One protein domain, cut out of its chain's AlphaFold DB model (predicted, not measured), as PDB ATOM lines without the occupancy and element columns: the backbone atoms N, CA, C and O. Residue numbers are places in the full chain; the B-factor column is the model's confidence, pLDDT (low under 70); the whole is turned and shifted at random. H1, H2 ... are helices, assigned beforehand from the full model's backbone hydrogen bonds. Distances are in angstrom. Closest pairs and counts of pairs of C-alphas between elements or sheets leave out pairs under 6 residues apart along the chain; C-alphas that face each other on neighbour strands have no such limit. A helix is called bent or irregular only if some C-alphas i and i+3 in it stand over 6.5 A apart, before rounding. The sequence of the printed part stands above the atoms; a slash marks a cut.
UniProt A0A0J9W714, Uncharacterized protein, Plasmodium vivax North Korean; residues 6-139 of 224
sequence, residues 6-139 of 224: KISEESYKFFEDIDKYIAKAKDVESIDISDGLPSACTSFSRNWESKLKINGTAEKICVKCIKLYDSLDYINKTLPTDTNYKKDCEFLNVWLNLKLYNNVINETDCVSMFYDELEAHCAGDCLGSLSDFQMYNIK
ATOM      1  N   LYS A   6     198.490 105.370 142.138       81.19
ATOM      2  CA  LYS A   6     197.797 104.149 141.720       81.19
ATOM      3  C   LYS A   6     196.298 104.396 141.631       81.19
ATOM      4  O   LYS A   6     195.749 105.280 142.287       81.19
ATOM      5  N   ILE A   7     195.641 103.582 140.816       75.25
ATOM      6  CA  ILE A   7     194.198 103.370 140.868       75.25
ATOM      7  C   ILE A   7     193.968 101.874 141.053       75.25
ATOM      8  O   ILE A   7     194.438 101.065 140.254       75.25
ATOM      9  N   SER A   8     193.290 101.506 142.135       67.56
ATOM     10  CA  SER A   8     192.829 100.141 142.354       67.56
ATOM     11  C   SER A   8     191.447 100.007 141.710       67.56
ATOM     12  O   SER A   8     190.596 100.895 141.809       67.56
ATOM     13  N   GLU A   9     191.174  98.887 141.038       64.75
ATOM     14  CA  GLU A   9     189.806  98.598 140.581       64.75
ATOM     15  C   GLU A   9     188.824  98.564 141.767       64.75
ATOM     16  O   GLU A   9     187.627  98.829 141.609       64.75
ATOM     17  N   GLU A  10     189.328  98.300 142.976       72.81
ATOM     18  CA  GLU A  10     188.575  98.276 144.224       72.81
ATOM     19  C   GLU A  10     188.351  99.673 144.829       72.81
ATOM     20  O   GLU A  10     187.389  99.821 145.580       72.81
ATOM     21  N   SER A  11     189.087 100.718 144.408       78.62
ATOM     22  CA  SER A  11     189.030 102.077 144.993       78.62
ATOM     23  C   SER A  11     187.643 102.717 144.984       78.62
ATOM     24  O   SER A  11     187.363 103.631 145.745       78.62
ATOM     25  N   TYR A  12     186.758 102.265 144.100       88.81
ATOM     26  CA  TYR A  12     185.389 102.773 143.987       88.81
ATOM     27  C   TYR A  12     184.343 101.872 144.664       88.81
ATOM     28  O   TYR A  12     183.166 102.216 144.653       88.81
ATOM     29  N   LYS A  13     184.711 100.700 145.203       91.06
ATOM     30  CA  LYS A  13     183.742  99.741 145.776       91.06
ATOM     31  C   LYS A  13     183.019 100.300 147.000       91.06
ATOM     32  O   LYS A  13     181.858  99.972 147.208       91.06
ATOM     33  N   PHE A  14     183.663 101.173 147.775       94.38
ATOM     34  CA  PHE A  14     183.023 101.809 148.929       94.38
ATOM     35  C   PHE A  14     181.820 102.685 148.531       94.38
ATOM     36  O   PHE A  14     180.946 102.923 149.362       94.38
ATOM     37  N   PHE A  15     181.718 103.119 147.262       95.12
ATOM     38  CA  PHE A  15     180.565 103.895 146.798       95.12
ATOM     39  C   PHE A  15     179.248 103.107 146.811       95.12
ATOM     40  O   PHE A  15     178.182 103.716 146.817       95.12
ATOM     41  N   GLU A  16     179.304 101.773 146.839       93.38
ATOM     42  CA  GLU A  16     178.116 100.927 147.019       93.38
ATOM     43  C   GLU A  16     177.426 101.200 148.365       93.38
ATOM     44  O   GLU A  16     176.203 101.149 148.442       93.38
ATOM     45  N   ASP A  17     178.202 101.572 149.388       94.62
ATOM     46  CA  ASP A  17     177.746 101.854 150.752       94.62
ATOM     47  C   ASP A  17     178.012 103.324 151.145       94.62
ATOM     48  O   ASP A  17     178.196 103.660 152.318       94.62
ATOM     49  N   ILE A  18     178.057 104.226 150.156       96.12
ATOM     50  CA  ILE A  18     178.526 105.613 150.320       96.12
ATOM     51  C   ILE A  18     177.784 106.405 151.397       96.12
ATOM     52  O   ILE A  18     178.403 107.189 152.113       96.12
ATOM     53  N   ASP A  19     176.476 106.194 151.551       95.25
ATOM     54  CA  ASP A  19     175.670 106.934 152.525       95.25
ATOM     55  C   ASP A  19     176.124 106.659 153.963       95.25
ATOM     56  O   ASP A  19     176.173 107.577 154.783       95.25
ATOM     57  N   LYS A  20     176.523 105.414 154.259       96.25
ATOM     58  CA  LYS A  20     177.090 105.036 155.560       96.25
ATOM     59  C   LYS A  20     178.411 105.765 155.804       96.25
ATOM     60  O   LYS A  20     178.642 106.270 156.900       96.25
ATOM     61  N   TYR A  21     179.280 105.816 154.799       97.31
ATOM     62  CA  TYR A  21     180.578 106.479 154.913       97.31
ATOM     63  C   TYR A  21     180.452 107.999 155.049       97.31
ATOM     64  O   TYR A  21     181.188 108.607 155.823       97.31
ATOM     65  N   ILE A  22     179.483 108.611 154.364       96.75
ATOM     66  CA  ILE A  22     179.176 110.038 154.512       96.75
ATOM     67  C   ILE A  22     178.684 110.363 155.914       96.75
ATOM     68  O   ILE A  22     179.120 111.370 156.460       96.75
ATOM     69  N   ALA A  23     177.816 109.535 156.501       95.69
ATOM     70  CA  ALA A  23     177.365 109.744 157.875       95.69
ATOM     71  C   ALA A  23     178.560 109.772 158.844       95.69
ATOM     72  O   ALA A  23     178.751 110.749 159.560       95.69
ATOM     73  N   LYS A  24     179.451 108.775 158.753       95.94
ATOM     74  CA  LYS A  24     180.677 108.716 159.569       95.94
ATOM     75  C   LYS A  24     181.600 109.912 159.334       95.94
ATOM     76  O   LYS A  24     182.145 110.474 160.279       95.94
ATOM     77  N   ALA A  25     181.764 110.334 158.080       95.25
ATOM     78  CA  ALA A  25     182.559 111.513 157.764       95.25
ATOM     79  C   ALA A  25     181.944 112.795 158.338       95.25
ATOM     80  O   ALA A  25     182.678 113.591 158.912       95.25
ATOM     81  N   LYS A  26     180.623 112.993 158.221       93.75
ATOM     82  CA  LYS A  26     179.907 114.139 158.810       93.75
ATOM     83  C   LYS A  26     180.128 114.212 160.318       93.75
ATOM     84  O   LYS A  26     180.507 115.273 160.815       93.75
ATOM     85  N   ASP A  27     179.973 113.086 161.010       92.69
ATOM     86  CA  ASP A  27     180.184 112.999 162.456       92.69
ATOM     87  C   ASP A  27     181.601 113.453 162.817       92.69
ATOM     88  O   ASP A  27     181.780 114.340 163.650       92.69
ATOM     89  N   VAL A  28     182.611 112.935 162.113       92.25
ATOM     90  CA  VAL A  28     184.019 113.294 162.329       92.25
ATOM     91  C   VAL A  28     184.328 114.748 161.961       92.25
ATOM     92  O   VAL A  28     185.135 115.399 162.630       92.25
ATOM     93  N   GLU A  29     183.710 115.296 160.913       90.38
ATOM     94  CA  GLU A  29     183.923 116.692 160.527       90.38
ATOM     95  C   GLU A  29     183.388 117.682 161.562       90.38
ATOM     96  O   GLU A  29     183.973 118.762 161.691       90.38
ATOM     97  N   SER A  30     182.340 117.295 162.294       87.06
ATOM     98  CA  SER A  30     181.677 118.106 163.322       87.06
ATOM     99  C   SER A  30     182.401 118.149 164.674       87.06
ATOM    100  O   SER A  30     182.035 118.949 165.531       87.06
ATOM    101  N   ILE A  31     183.433 117.318 164.864       84.81
ATOM    102  CA  ILE A  31     184.177 117.222 166.126       84.81
ATOM    103  C   ILE A  31     184.899 118.539 166.433       84.81
ATOM    104  O   ILE A  31     185.715 119.015 165.634       84.81
ATOM    105  N   ASP A  32     184.659 119.073 167.633       79.75
ATOM    106  CA  ASP A  32     185.507 120.098 168.235       79.75
ATOM    107  C   ASP A  32     186.758 119.435 168.823       79.75
ATOM    108  O   ASP A  32     186.699 118.574 169.698       79.75
ATOM    109  N   ILE A  33     187.916 119.821 168.297       73.88
ATOM    110  CA  ILE A  33     189.206 119.202 168.611       73.88
ATOM    111  C   ILE A  33     189.728 119.679 169.980       73.88
ATOM    112  O   ILE A  33     190.715 119.146 170.480       73.88
ATOM    113  N   SER A  34     189.060 120.646 170.620       69.25
ATOM    114  CA  SER A  34     189.362 121.046 171.999       69.25
ATOM    115  C   SER A  34     189.033 119.967 173.043       69.25
ATOM    116  O   SER A  34     189.636 119.968 174.118       69.25
ATOM    117  N   ASP A  35     188.177 118.993 172.710       57.28
ATOM    118  CA  ASP A  35     187.783 117.898 173.599       57.28
ATOM    119  C   ASP A  35     188.669 116.654 173.411       57.28
ATOM    120  O   ASP A  35     188.335 115.704 172.703       57.28
ATOM    121  N   GLY A  36     189.813 116.640 174.101       60.62
ATOM    122  CA  GLY A  36     190.622 115.432 174.295       60.62
ATOM    123  C   GLY A  36     191.394 114.985 173.052       60.62
ATOM    124  O   GLY A  36     191.030 114.018 172.381       60.62
ATOM    125  N   LEU A  37     192.522 115.648 172.790       65.06
ATOM    126  CA  LEU A  37     193.456 115.214 171.756       65.06
ATOM    127  C   LEU A  37     194.183 113.924 172.175       65.06
ATOM    128  O   LEU A  37     194.742 113.871 173.275       65.06
ATOM    129  N   PRO A  38     194.267 112.909 171.297       75.31
ATOM    130  CA  PRO A  38     195.223 111.827 171.466       75.31
ATOM    131  C   PRO A  38     196.635 112.418 171.540       75.31
ATOM    132  O   PRO A  38     197.029 113.187 170.662       75.31
ATOM    133  N   SER A  39     197.423 112.036 172.548       82.75
ATOM    134  CA  SER A  39     198.820 112.483 172.681       82.75
ATOM    135  C   SER A  39     199.654 112.167 171.435       82.75
ATOM    136  O   SER A  39     200.562 112.929 171.099       82.75
ATOM    137  N   ALA A  40     199.290 111.092 170.725       90.06
ATOM    138  CA  ALA A  40     199.837 110.712 169.429       90.06
ATOM    139  C   ALA A  40     199.711 111.826 168.377       90.06
ATOM    140  O   ALA A  40     200.642 112.051 167.612       90.06
ATOM    141  N   CYS A  41     198.607 112.581 168.357       92.38
ATOM    142  CA  CYS A  41     198.429 113.675 167.399       92.38
ATOM    143  C   CYS A  41     199.312 114.879 167.696       92.38
ATOM    144  O   CYS A  41     199.803 115.517 166.766       92.38
ATOM    145  N   THR A  42     199.559 115.164 168.975       90.75
ATOM    146  CA  THR A  42     200.455 116.248 169.382       90.75
ATOM    147  C   THR A  42     201.920 115.919 169.089       90.75
ATOM    148  O   THR A  42     202.696 116.814 168.758       90.75
ATOM    149  N   SER A  43     202.343 114.655 169.203       92.00
ATOM    150  CA  SER A  43     203.696 114.249 168.797       92.00
ATOM    151  C   SER A  43     203.836 114.164 167.277       92.00
ATOM    152  O   SER A  43     204.813 114.679 166.737       92.00
ATOM    153  N   PHE A  44     202.836 113.610 166.590       93.81
ATOM    154  CA  PHE A  44     202.764 113.539 165.133       93.81
ATOM    155  C   PHE A  44     202.842 114.921 164.475       93.81
ATOM    156  O   PHE A  44     203.624 115.137 163.544       93.81
ATOM    157  N   SER A  45     202.061 115.886 164.972       92.25
ATOM    158  CA  SER A  45     201.974 117.221 164.372       92.25
ATOM    159  C   SER A  45     203.310 117.956 164.402       92.25
ATOM    160  O   SER A  45     203.642 118.637 163.438       92.25
ATOM    161  N   ARG A  46     204.154 117.743 165.422       91.69
ATOM    162  CA  ARG A  46     205.517 118.315 165.469       91.69
ATOM    163  C   ARG A  46     206.364 117.931 164.254       91.69
ATOM    164  O   ARG A  46     207.185 118.738 163.824       91.69
ATOM    165  N   ASN A  47     206.148 116.740 163.696       90.00
ATOM    166  CA  ASN A  47     206.875 116.247 162.526       90.00
ATOM    167  C   ASN A  47     206.200 116.665 161.214       90.00
ATOM    168  O   ASN A  47     206.883 116.953 160.229       90.00
ATOM    169  N   TRP A  48     204.868 116.712 161.195       89.50
ATOM    170  CA  TRP A  48     204.106 116.926 159.968       89.50
ATOM    171  C   TRP A  48     203.737 118.376 159.669       89.50
ATOM    172  O   TRP A  48     203.601 118.717 158.501       89.50
ATOM    173  N   GLU A  49     203.638 119.259 160.661       89.19
ATOM    174  CA  GLU A  49     203.120 120.619 160.451       89.19
ATOM    175  C   GLU A  49     203.947 121.427 159.436       89.19
ATOM    176  O   GLU A  49     203.394 122.160 158.626       89.19
ATOM    177  N   SER A  50     205.271 121.246 159.408       87.38
ATOM    178  CA  SER A  50     206.157 121.936 158.450       87.38
ATOM    179  C   SER A  50     206.074 121.404 157.012       87.38
ATOM    180  O   SER A  50     206.470 122.088 156.068       87.38
ATOM    181  N   LYS A  51     205.553 120.187 156.839       86.56
ATOM    182  CA  LYS A  51     205.294 119.562 155.534       86.56
ATOM    183  C   LYS A  51     203.946 119.987 154.957       86.56
ATOM    184  O   LYS A  51     203.633 119.684 153.806       86.56
ATOM    185  N   LEU A  52     203.152 120.652 155.795       84.88
ATOM    186  CA  LEU A  52     201.805 121.088 155.527       84.88
ATOM    187  C   LEU A  52     201.787 122.581 155.145       84.88
ATOM    188  O   LEU A  52     202.354 123.422 155.832       84.88
ATOM    189  N   LYS A  53     201.114 122.942 154.046       82.56
ATOM    190  CA  LYS A  53     201.003 124.338 153.570       82.56
ATOM    191  C   LYS A  53     200.237 125.246 154.536       82.56
ATOM    192  O   LYS A  53     200.417 126.462 154.503       82.56
ATOM    193  N   ILE A  54     199.355 124.672 155.355       82.94
ATOM    194  CA  ILE A  54     198.480 125.400 156.277       82.94
ATOM    195  C   ILE A  54     198.806 124.965 157.703       82.94
ATOM    196  O   ILE A  54     198.530 123.827 158.076       82.94
ATOM    197  N   ASN A  55     199.327 125.896 158.501       81.12
ATOM    198  CA  ASN A  55     199.674 125.658 159.900       81.12
ATOM    199  C   ASN A  55     198.427 125.383 160.773       81.12
ATOM    200  O   ASN A  55     197.357 125.955 160.558       81.12
ATOM    201  N   GLY A  56     198.584 124.536 161.785       82.75
ATOM    202  CA  GLY A  56     197.535 124.018 162.654       82.75
ATOM    203  C   GLY A  56     196.629 122.987 161.978       82.75
ATOM    204  O   GLY A  56     195.498 122.804 162.435       82.75
ATOM    205  N   THR A  57     197.062 122.358 160.880       87.88
ATOM    206  CA  THR A  57     196.241 121.401 160.116       87.88
ATOM    207  C   THR A  57     196.646 119.954 160.372       87.88
ATOM    208  O   THR A  57     195.768 119.088 160.346       87.88
ATOM    209  N   ALA A  58     197.920 119.667 160.671       90.62
ATOM    210  CA  ALA A  58     198.384 118.285 160.832       90.62
ATOM    211  C   ALA A  58     197.687 117.605 162.010       90.62
ATOM    212  O   ALA A  58     197.131 116.515 161.868       90.62
ATOM    213  N   GLU A  59     197.640 118.295 163.151       90.44
ATOM    214  CA  GLU A  59     196.968 117.809 164.355       90.44
ATOM    215  C   GLU A  59     195.466 117.592 164.118       90.44
ATOM    216  O   GLU A  59     194.907 116.577 164.528       90.44
ATOM    217  N   LYS A  60     194.814 118.488 163.365       90.56
ATOM    218  CA  LYS A  60     193.381 118.369 163.064       90.56
ATOM    219  C   LYS A  60     193.065 117.183 162.161       90.56
ATOM    220  O   LYS A  60     192.100 116.465 162.416       90.56
ATOM    221  N   ILE A  61     193.862 116.980 161.109       92.62
ATOM    222  CA  ILE A  61     193.705 115.824 160.221       92.62
ATOM    223  C   ILE A  61     193.984 114.538 161.000       92.62
ATOM    224  O   ILE A  61     193.215 113.595 160.859       92.62
ATOM    225  N   CYS A  62     195.010 114.516 161.857       93.50
ATOM    226  CA  CYS A  62     195.325 113.374 162.713       93.50
ATOM    227  C   CYS A  62     194.135 112.949 163.583       93.50
ATOM    228  O   CYS A  62     193.695 111.803 163.504       93.50
ATOM    229  N   VAL A  63     193.566 113.884 164.356       92.62
ATOM    230  CA  VAL A  63     192.440 113.596 165.260       92.62
ATOM    231  C   VAL A  63     191.254 113.046 164.475       92.62
ATOM    232  O   VAL A  63     190.683 112.019 164.839       92.62
ATOM    233  N   LYS A  64     190.915 113.695 163.356       93.81
ATOM    234  CA  LYS A  64     189.820 113.255 162.491       93.81
ATOM    235  C   LYS A  64     190.100 111.893 161.852       93.81
ATOM    236  O   LYS A  64     189.192 111.078 161.764       93.81
ATOM    237  N   CYS A  65     191.341 111.615 161.460       94.44
ATOM    238  CA  CYS A  65     191.733 110.333 160.880       94.44
ATOM    239  C   CYS A  65     191.557 109.184 161.882       94.44
ATOM    240  O   CYS A  65     190.924 108.190 161.538       94.44
ATOM    241  N   ILE A  66     192.018 109.352 163.129       93.50
ATOM    242  CA  ILE A  66     191.830 108.366 164.209       93.50
ATOM    243  C   ILE A  66     190.340 108.138 164.479       93.50
ATOM    244  O   ILE A  66     189.869 107.005 164.494       93.50
ATOM    245  N   LYS A  67     189.556 109.211 164.627       92.94
ATOM    246  CA  LYS A  67     188.114 109.089 164.888       92.94
ATOM    247  C   LYS A  67     187.368 108.428 163.735       92.94
ATOM    248  O   LYS A  67     186.464 107.628 163.969       92.94
ATOM    249  N   LEU A  68     187.756 108.733 162.497       95.44
ATOM    250  CA  LEU A  68     187.206 108.063 161.329       95.44
ATOM    251  C   LEU A  68     187.557 106.579 161.354       95.44
ATOM    252  O   LEU A  68     186.648 105.768 161.237       95.44
ATOM    253  N   TYR A  69     188.824 106.232 161.579       94.50
ATOM    254  CA  TYR A  69     189.291 104.853 161.704       94.50
ATOM    255  C   TYR A  69     188.488 104.053 162.738       94.50
ATOM    256  O   TYR A  69     187.939 103.004 162.405       94.50
ATOM    257  N   ASP A  70     188.325 104.586 163.948       91.75
ATOM    258  CA  ASP A  70     187.557 103.948 165.026       91.75
ATOM    259  C   ASP A  70     186.078 103.764 164.672       91.75
ATOM    260  O   ASP A  70     185.432 102.804 165.106       91.75
ATOM    261  N   SER A  71     185.527 104.685 163.877       93.56
ATOM    262  CA  SER A  71     184.137 104.616 163.439       93.56
ATOM    263  C   SER A  71     183.900 103.537 162.382       93.56
ATOM    264  O   SER A  71     182.754 103.133 162.204       93.56
ATOM    265  N   LEU A  72     184.926 103.077 161.653       95.06
ATOM    266  CA  LEU A  72     184.789 102.101 160.567       95.06
ATOM    267  C   LEU A  72     184.504 100.699 161.124       95.06
ATOM    268  O   LEU A  72     185.105 100.246 162.096       95.06
ATOM    269  N   ASP A  73     183.524 100.007 160.538       92.25
ATOM    270  CA  ASP A  73     182.921  98.841 161.202       92.25
ATOM    271  C   ASP A  73     183.792  97.593 161.093       92.25
ATOM    272  O   ASP A  73     183.745  96.737 161.974       92.25
ATOM    273  N   TYR A  74     184.568  97.493 160.018       91.88
ATOM    274  CA  TYR A  74     185.254  96.285 159.585       91.88
ATOM    275  C   TYR A  74     186.774  96.420 159.668       91.88
ATOM    276  O   TYR A  74     187.455  95.414 159.872       91.88
ATOM    277  N   ILE A  75     187.307  97.647 159.609       88.44
ATOM    278  CA  ILE A  75     188.757  97.908 159.556       88.44
ATOM    279  C   ILE A  75     189.549  97.272 160.716       88.44
ATOM    280  O   ILE A  75     190.683  96.858 160.526       88.44
ATOM    281  N   ASN A  76     188.924  97.113 161.891       79.94
ATOM    282  CA  ASN A  76     189.521  96.497 163.088       79.94
ATOM    283  C   ASN A  76     188.892  95.163 163.512       79.94
ATOM    284  O   ASN A  76     189.260  94.611 164.548       79.94
ATOM    285  N   LYS A  77     187.867  94.683 162.801       78.69
ATOM    286  CA  LYS A  77     186.970  93.625 163.314       78.69
ATOM    287  C   LYS A  77     186.868  92.407 162.404       78.69
ATOM    288  O   LYS A  77     186.285  91.403 162.802       78.69
ATOM    289  N   THR A  78     187.416  92.484 161.196       78.62
ATOM    290  CA  THR A  78     187.330  91.418 160.192       78.62
ATOM    291  C   THR A  78     188.680  91.087 159.582       78.62
ATOM    292  O   THR A  78     189.620  91.871 159.658       78.62
ATOM    293  N   LEU A  79     188.762  89.905 158.969       82.50
ATOM    294  CA  LEU A  79     189.954  89.457 158.259       82.50
ATOM    295  C   LEU A  79     190.260  90.379 157.064       82.50
ATOM    296  O   LEU A  79     189.321  90.802 156.387       82.50
ATOM    297  N   PRO A  80     191.540  90.603 156.721       81.25
ATOM    298  CA  PRO A  80     191.918  91.456 155.590       81.25
ATOM    299  C   PRO A  80     191.365  91.009 154.224       81.25
ATOM    300  O   PRO A  80     191.227  91.799 153.291       81.25
ATOM    301  N   THR A  81     191.010  89.727 154.096       82.75
ATOM    302  CA  THR A  81     190.383  89.162 152.894       82.75
ATOM    303  C   THR A  81     188.908  89.544 152.735       82.75
ATOM    304  O   THR A  81     188.329  89.289 151.677       82.75
ATOM    305  N   ASP A  82     188.276  90.113 153.767       89.50
ATOM    306  CA  ASP A  82     186.872  90.521 153.735       89.50
ATOM    307  C   ASP A  82     186.669  91.721 152.794       89.50
ATOM    308  O   ASP A  82     187.433  92.689 152.782       89.50
ATOM    309  N   THR A  83     185.615  91.677 151.978       89.62
ATOM    310  CA  THR A  83     185.323  92.772 151.040       89.62
ATOM    311  C   THR A  83     184.941  94.061 151.770       89.62
ATOM    312  O   THR A  83     185.264  95.145 151.292       89.62
ATOM    313  N   ASN A  84     184.298  93.970 152.933       92.12
ATOM    314  CA  ASN A  84     183.928  95.129 153.736       92.12
ATOM    315  C   ASN A  84     185.136  95.752 154.444       92.12
ATOM    316  O   ASN A  84     185.208  96.977 154.521       92.12
ATOM    317  N   TYR A  85     186.114  94.943 154.877       92.19
ATOM    318  CA  TYR A  85     187.414  95.452 155.336       92.19
ATOM    319  C   TYR A  85     188.054  96.322 154.252       92.19
ATOM    320  O   TYR A  85     188.379  97.483 154.484       92.19
ATOM    321  N   LYS A  86     188.132  95.794 153.023       91.19
ATOM    322  CA  LYS A  86     188.688  96.525 151.878       91.19
ATOM    323  C   LYS A  86     187.925  97.812 151.574       91.19
ATOM    324  O   LYS A  86     188.552  98.824 151.285       91.19
ATOM    325  N   LYS A  87     186.588  97.804 151.647       93.62
ATOM    326  CA  LYS A  87     185.771  99.018 151.462       93.62
ATOM    327  C   LYS A  87     186.085 100.081 152.520       93.62
ATOM    328  O   LYS A  87     186.242 101.245 152.156       93.62
ATOM    329  N   ASP A  88     186.219  99.689 153.788       94.88
ATOM    330  CA  ASP A  88     186.581 100.604 154.876       94.88
ATOM    331  C   ASP A  88     187.985 101.203 154.660       94.88
ATOM    332  O   ASP A  88     188.152 102.420 154.759       94.88
ATOM    333  N   CYS A  89     188.973 100.380 154.293       93.62
ATOM    334  CA  CYS A  89     190.327 100.844 153.982       93.62
ATOM    335  C   CYS A  89     190.371 101.788 152.772       93.62
ATOM    336  O   CYS A  89     190.987 102.852 152.839       93.62
ATOM    337  N   GLU A  90     189.698 101.435 151.673       93.81
ATOM    338  CA  GLU A  90     189.645 102.266 150.464       93.81
ATOM    339  C   GLU A  90     188.963 103.608 150.740       93.81
ATOM    340  O   GLU A  90     189.439 104.652 150.288       93.81
ATOM    341  N   PHE A  91     187.888 103.614 151.531       95.88
ATOM    342  CA  PHE A  91     187.251 104.857 151.946       95.88
ATOM    343  C   PHE A  91     188.189 105.730 152.790       95.88
ATOM    344  O   PHE A  91     188.309 106.925 152.514       95.88
ATOM    345  N   LEU A  92     188.890 105.153 153.773       95.75
ATOM    346  CA  LEU A  92     189.865 105.885 154.584       95.75
ATOM    347  C   LEU A  92     190.990 106.473 153.717       95.75
ATOM    348  O   LEU A  92     191.342 107.642 153.882       95.75
ATOM    349  N   ASN A  93     191.494 105.702 152.747       94.94
ATOM    350  CA  ASN A  93     192.505 106.158 151.796       94.94
ATOM    351  C   ASN A  93     192.002 107.337 150.950       94.94
ATOM    352  O   ASN A  93     192.699 108.344 150.823       94.94
ATOM    353  N   VAL A  94     190.784 107.253 150.403       94.19
ATOM    354  CA  VAL A  94     190.171 108.346 149.627       94.19
ATOM    355  C   VAL A  94     189.949 109.579 150.495       94.19
ATOM    356  O   VAL A  94     190.304 110.680 150.079       94.19
ATOM    357  N   TRP A  95     189.406 109.417 151.703       95.31
ATOM    358  CA  TRP A  95     189.187 110.527 152.629       95.31
ATOM    359  C   TRP A  95     190.502 111.246 152.935       95.31
ATOM    360  O   TRP A  95     190.579 112.469 152.802       95.31
ATOM    361  N   LEU A  96     191.559 110.497 153.257       94.38
ATOM    362  CA  LEU A  96     192.861 111.070 153.578       94.38
ATOM    363  C   LEU A  96     193.494 111.746 152.355       94.38
ATOM    364  O   LEU A  96     193.958 112.881 152.460       94.38
ATOM    365  N   ASN A  97     193.416 111.122 151.173       93.12
ATOM    366  CA  ASN A  97     193.811 111.754 149.912       93.12
ATOM    367  C   ASN A  97     193.088 113.094 149.722       93.12
ATOM    368  O   ASN A  97     193.745 114.090 149.454       93.12
ATOM    369  N   LEU A  98     191.767 113.170 149.922       91.56
ATOM    370  CA  LEU A  98     191.001 114.417 149.781       91.56
ATOM    371  C   LEU A  98     191.392 115.494 150.803       91.56
ATOM    372  O   LEU A  98     191.353 116.679 150.471       91.56
ATOM    373  N   LYS A  99     191.768 115.110 152.030       90.88
ATOM    374  CA  LYS A  99     192.257 116.058 153.048       90.88
ATOM    375  C   LYS A  99     193.618 116.636 152.704       90.88
ATOM    376  O   LYS A  99     193.864 117.807 152.984       90.88
ATOM    377  N   LEU A 100     194.470 115.833 152.082       88.56
ATOM    378  CA  LEU A 100     195.830 116.214 151.721       88.56
ATOM    379  C   LEU A 100     195.900 116.866 150.324       88.56
ATOM    380  O   LEU A 100     196.799 117.671 150.062       88.56
ATOM    381  N   TYR A 101     194.915 116.590 149.460       77.44
ATOM    382  CA  TYR A 101     194.787 117.097 148.092       77.44
ATOM    383  C   TYR A 101     194.597 118.612 148.041       77.44
ATOM    384  O   TYR A 101     193.720 119.163 148.707       77.44
ATOM    385  N   ASN A 102     195.410 119.283 147.218       60.19
ATOM    386  CA  ASN A 102     195.475 120.736 146.987       60.19
ATOM    387  C   ASN A 102     195.674 121.639 148.216       60.19
ATOM    388  O   ASN A 102     196.065 122.793 148.048       60.19
ATOM    389  N   ASN A 103     195.478 121.136 149.431       54.78
ATOM    390  CA  ASN A 103     195.454 121.955 150.630       54.78
ATOM    391  C   ASN A 103     196.748 121.905 151.426       54.78
ATOM    392  O   ASN A 103     196.968 122.831 152.205       54.78
ATOM    393  N   VAL A 104     197.577 120.857 151.312       56.12
ATOM    394  CA  VAL A 104     198.510 120.660 152.419       56.12
ATOM    395  C   VAL A 104     199.868 120.053 152.104       56.12
ATOM    396  O   VAL A 104     200.836 120.590 152.604       56.12
ATOM    397  N   ILE A 105     200.032 119.039 151.268       60.72
ATOM    398  CA  ILE A 105     201.347 118.378 151.194       60.72
ATOM    399  C   ILE A 105     202.328 119.062 150.208       60.72
ATOM    400  O   ILE A 105     201.922 119.535 149.140       60.72
ATOM    401  N   ASN A 106     203.618 119.144 150.572       60.34
ATOM    402  CA  ASN A 106     204.719 119.455 149.647       60.34
ATOM    403  C   ASN A 106     204.838 118.369 148.566       60.34
ATOM    404  O   ASN A 106     204.554 117.212 148.837       60.34
ATOM    405  N   GLU A 107     205.309 118.699 147.360       63.03
ATOM    406  CA  GLU A 107     205.356 117.767 146.205       63.03
ATOM    407  C   GLU A 107     206.050 116.416 146.481       63.03
ATOM    408  O   GLU A 107     205.873 115.467 145.721       63.03
ATOM    409  N   THR A 108     206.824 116.318 147.564       69.56
ATOM    410  CA  THR A 108     207.595 115.140 147.958       69.56
ATOM    411  C   THR A 108     206.971 114.259 149.038       69.56
ATOM    412  O   THR A 108     207.511 113.175 149.257       69.56
ATOM    413  N   ASP A 109     205.923 114.687 149.755       81.12
ATOM    414  CA  ASP A 109     205.320 113.825 150.780       81.12
ATOM    415  C   ASP A 109     204.091 113.061 150.254       81.12
ATOM    416  O   ASP A 109     203.342 113.517 149.388       81.12
ATOM    417  N   CYS A 110     203.894 111.852 150.775       86.88
ATOM    418  CA  CYS A 110     202.900 110.907 150.272       86.88
ATOM    419  C   CYS A 110     201.807 110.640 151.310       86.88
ATOM    420  O   CYS A 110     202.024 110.785 152.514       86.88
ATOM    421  N   VAL A 111     200.637 110.188 150.851       90.38
ATOM    422  CA  VAL A 111     199.535 109.798 151.748       90.38
ATOM    423  C   VAL A 111     199.942 108.614 152.629       90.38
ATOM    424  O   VAL A 111     199.614 108.596 153.812       90.38
ATOM    425  N   SER A 112     200.724 107.682 152.078       91.06
ATOM    426  CA  SER A 112     201.343 106.591 152.840       91.06
ATOM    427  C   SER A 112     202.228 107.105 153.966       91.06
ATOM    428  O   SER A 112     202.000 106.763 155.114       91.06
ATOM    429  N   MET A 113     203.158 108.015 153.671       91.56
ATOM    430  CA  MET A 113     204.046 108.597 154.684       91.56
ATOM    431  C   MET A 113     203.278 109.302 155.804       91.56
ATOM    432  O   MET A 113     203.719 109.292 156.950       91.56
ATOM    433  N   PHE A 114     202.155 109.952 155.478       92.69
ATOM    434  CA  PHE A 114     201.305 110.574 156.492       92.69
ATOM    435  C   PHE A 114     200.736 109.513 157.432       92.69
ATOM    436  O   PHE A 114     200.823 109.661 158.648       92.69
ATOM    437  N   TYR A 115     200.161 108.454 156.865       93.44
ATOM    438  CA  TYR A 115     199.515 107.406 157.642       93.44
ATOM    439  C   TYR A 115     200.516 106.565 158.441       93.44
ATOM    440  O   TYR A 115     200.289 106.355 159.625       93.44
ATOM    441  N   ASP A 116     201.640 106.165 157.844       92.06
ATOM    442  CA  ASP A 116     202.673 105.348 158.493       92.06
ATOM    443  C   ASP A 116     203.286 106.078 159.702       92.06
ATOM    444  O   ASP A 116     203.480 105.497 160.770       92.06
ATOM    445  N   GLU A 117     203.557 107.382 159.566       93.06
ATOM    446  CA  GLU A 117     204.039 108.202 160.681       93.06
ATOM    447  C   GLU A 117     202.959 108.311 161.766       93.06
ATOM    448  O   GLU A 117     203.250 108.143 162.948       93.06
ATOM    449  N   LEU A 118     201.698 108.546 161.388       93.56
ATOM    450  CA  LEU A 118     200.590 108.597 162.339       93.56
ATOM    451  C   LEU A 118     200.432 107.274 163.109       93.56
ATOM    452  O   LEU A 118     200.327 107.290 164.336       93.56
ATOM    453  N   GLU A 119     200.462 106.140 162.415       92.50
ATOM    454  CA  GLU A 119     200.424 104.801 163.010       92.50
ATOM    455  C   GLU A 119     201.587 104.602 163.994       92.50
ATOM    456  O   GLU A 119     201.373 104.150 165.124       92.50
ATOM    457  N   ALA A 120     202.802 105.021 163.622       92.31
ATOM    458  CA  ALA A 120     203.975 104.942 164.487       92.31
ATOM    459  C   ALA A 120     203.820 105.767 165.777       92.31
ATOM    460  O   ALA A 120     204.188 105.291 166.852       92.31
ATOM    461  N   HIS A 121     203.236 106.972 165.703       93.06
ATOM    462  CA  HIS A 121     202.926 107.781 166.896       93.06
ATOM    463  C   HIS A 121     201.761 107.218 167.711       93.06
ATOM    464  O   HIS A 121     201.713 107.440 168.920       93.06
ATOM    465  N   CYS A 122     200.838 106.490 167.079       89.50
ATOM    466  CA  CYS A 122     199.781 105.773 167.785       89.50
ATOM    467  C   CYS A 122     200.307 104.571 168.571       89.50
ATOM    468  O   CYS A 122     199.667 104.195 169.545       89.50
ATOM    469  N   ALA A 123     201.427 103.961 168.162       86.69
ATOM    470  CA  ALA A 123     202.048 102.814 168.834       86.69
ATOM    471  C   ALA A 123     201.078 101.645 169.140       86.69
ATOM    472  O   ALA A 123     201.289 100.888 170.086       86.69
ATOM    473  N   GLY A 124     200.018 101.492 168.337       80.88
ATOM    474  CA  GLY A 124     198.956 100.498 168.531       80.88
ATOM    475  C   GLY A 124     197.798 100.927 169.444       80.88
ATOM    476  O   GLY A 124     196.809 100.202 169.526       80.88
ATOM    477  N   ASP A 125     197.877 102.092 170.096       82.50
ATOM    478  CA  ASP A 125     196.866 102.559 171.056       82.50
ATOM    479  C   ASP A 125     195.666 103.252 170.387       82.50
ATOM    480  O   ASP A 125     194.550 103.181 170.901       82.50
ATOM    481  N   CYS A 126     195.879 103.939 169.256       83.94
ATOM    482  CA  CYS A 126     194.821 104.665 168.532       83.94
ATOM    483  C   CYS A 126     194.611 104.262 167.072       83.94
ATOM    484  O   CYS A 126     193.565 104.563 166.506       83.94
ATOM    485  N   LEU A 127     195.574 103.585 166.455       86.81
ATOM    486  CA  LEU A 127     195.420 102.973 165.143       86.81
ATOM    487  C   LEU A 127     195.929 101.542 165.236       86.81
ATOM    488  O   LEU A 127     196.965 101.284 165.848       86.81
ATOM    489  N   GLY A 128     195.178 100.628 164.634       79.94
ATOM    490  CA  GLY A 128     195.633  99.270 164.389       79.94
ATOM    491  C   GLY A 128     196.368  99.194 163.057       79.94
ATOM    492  O   GLY A 128     196.190 100.042 162.181       79.94
ATOM    493  N   SER A 129     197.177  98.151 162.900       76.88
ATOM    494  CA  SER A 129     197.904  97.951 161.653       76.88
ATOM    495  C   SER A 129     196.979  97.514 160.527       76.88
ATOM    496  O   SER A 129     196.236  96.534 160.654       76.88
ATOM    497  N   LEU A 130     197.060  98.218 159.397       79.12
ATOM    498  CA  LEU A 130     196.355  97.875 158.165       79.12
ATOM    499  C   LEU A 130     197.055  96.703 157.472       79.12
ATOM    500  O   LEU A 130     197.728  96.876 156.462       79.12
ATOM    501  N   SER A 131     196.905  95.508 158.049       71.12
ATOM    502  CA  SER A 131     197.721  94.320 157.757       71.12
ATOM    503  C   SER A 131     198.076  94.138 156.275       71.12
ATOM    504  O   SER A 131     199.256  94.092 155.939       71.12
ATOM    505  N   ASP A 132     197.065  94.092 155.397       77.69
ATOM    506  CA  ASP A 132     197.240  93.859 153.953       77.69
ATOM    507  C   ASP A 132     196.857  95.079 153.094       77.69
ATOM    508  O   ASP A 132     196.729  94.969 151.872       77.69
ATOM    509  N   PHE A 133     196.640  96.245 153.711       85.81
ATOM    510  CA  PHE A 133     196.260  97.459 152.997       85.81
ATOM    511  C   PHE A 133     197.293  98.559 153.203       85.81
ATOM    512  O   PHE A 133     197.426  99.131 154.279       85.81
ATOM    513  N   GLN A 134     197.977  98.916 152.122       88.12
ATOM    514  CA  GLN A 134     198.886 100.051 152.119       88.12
ATOM    515  C   GLN A 134     198.159 101.291 151.599       88.12
ATOM    516  O   GLN A 134     197.630 101.275 150.486       88.12
ATOM    517  N   MET A 135     198.180 102.377 152.374       91.50
ATOM    518  CA  MET A 135     197.731 103.687 151.900       91.50
ATOM    519  C   MET A 135     198.504 104.100 150.644       91.50
ATOM    520  O   MET A 135     199.693 103.816 150.505       91.50
ATOM    521  N   TYR A 136     197.842 104.782 149.715       90.00
ATOM    522  CA  TYR A 136     198.448 105.146 148.437       90.00
ATOM    523  C   TYR A 136     197.912 106.471 147.904       90.00
ATOM    524  O   TYR A 136     196.762 106.853 148.134       90.00
ATOM    525  N   ASN A 137     198.748 107.164 147.135       89.94
ATOM    526  CA  ASN A 137     198.344 108.373 146.433       89.94
ATOM    527  C   ASN A 137     197.436 108.008 145.254       89.94
ATOM    528  O   ASN A 137     197.805 107.224 144.375       89.94
ATOM    529  N   ILE A 138     196.249 108.601 145.216       90.19
ATOM    530  CA  ILE A 138     195.322 108.446 144.097       90.19
ATOM    531  C   ILE A 138     195.735 109.424 143.000       90.19
ATOM    532  O   ILE A 138     196.042 110.586 143.269       90.19
ATOM    533  N   LYS A 139     195.728 108.970 141.742       88.31
ATOM    534  CA  LYS A 139     195.989 109.846 140.593       88.31
ATOM    535  C   LYS A 139     195.007 111.027 140.593       88.31
ATOM    536  O   LYS A 139     193.802 110.812 140.694       88.31
TER     537      LYS A 139
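AT A GLANCE: This is residues 6 to 139 of the 224 residues of an uncharacterized protein of Plasmodium vivax North Korean (UniProt A0A0J9W714). A hairpin of two helices, H3 and H4, makes the middle of a rounded domain; H1 crosses it on one side, and the side-by-side pair H2 and H5 packs on the other. After H5, residues 123 to 139 have no named element. The printed part has 134 residues, with five named helices in the order H1 to H5 and no named strand: all helix. It is compact, with a radius of gyration of the C-alphas of 14.1 A and spans of 36 by 32 by 26 A.

HOW THE PARTS SIT: H4, residues 83 to 100, and H3, residues 58 to 71, form a helical hairpin at a shallow tilt of 17 degrees, opposite ways; their closest C-alphas, Tyr 69 and Leu 92, are 7.2 A apart. H1, residues 13 to 29, touches H4 at a steep tilt of 53 degrees, with C-alphas Phe 14 and Lys 87 closest at 4.7 A. H1 touches H3 with residues 24 to 29 alone, Val 28 and Lys 64 having the closest C-alphas, at 5.8 A. H5, residues 111 to 122, touches H4 with residue 111 alone, its C-alpha 6.3 A from that of Asn 97, about perpendicular at 77 degrees. H2, residues 39 to 51, touches H5 at a shallow tilt of 31 degrees, opposite ways; C-alphas Ala 40 and His 121 are closest at 5.0 A. H2 touches H3 at a steep tilt of 49 degrees, C-alphas Ser 45 and Glu 59 being closest at 5.0 A. H1 and H5 are apart, as are H2 and H4. Every O i to N i+4 pair is within hydrogen-bond range in H3, H4 and H5, against 10 of 13 in H1 and 5 of 9 in H2.

IN THESE COORDINATES: H4 is 25.7 A long, H1 22.5 A, H3 19.9 A, H2 19.6 A and H5 16.5 A. C-alpha 13 begins H1 at (183.742, 99.741, 145.776), and C-alpha 122 ends H5 at (199.781, 105.773, 167.785). H1, with a kink of 69 degrees near residue 20, and H2 are irregular: C-alphas 16 and 19 are 8.5 A apart, C-alphas 47 and 50 7.0 A.

THE WHOLE: The C-alphas of Glu 9 and Ser 34 are farthest apart, at 38.6 A. The printed part has no cut, and the link from H3 to H4 is long. pLDDT is under 70 at residues 8 to 9, 34 to 37 and 102 to 108.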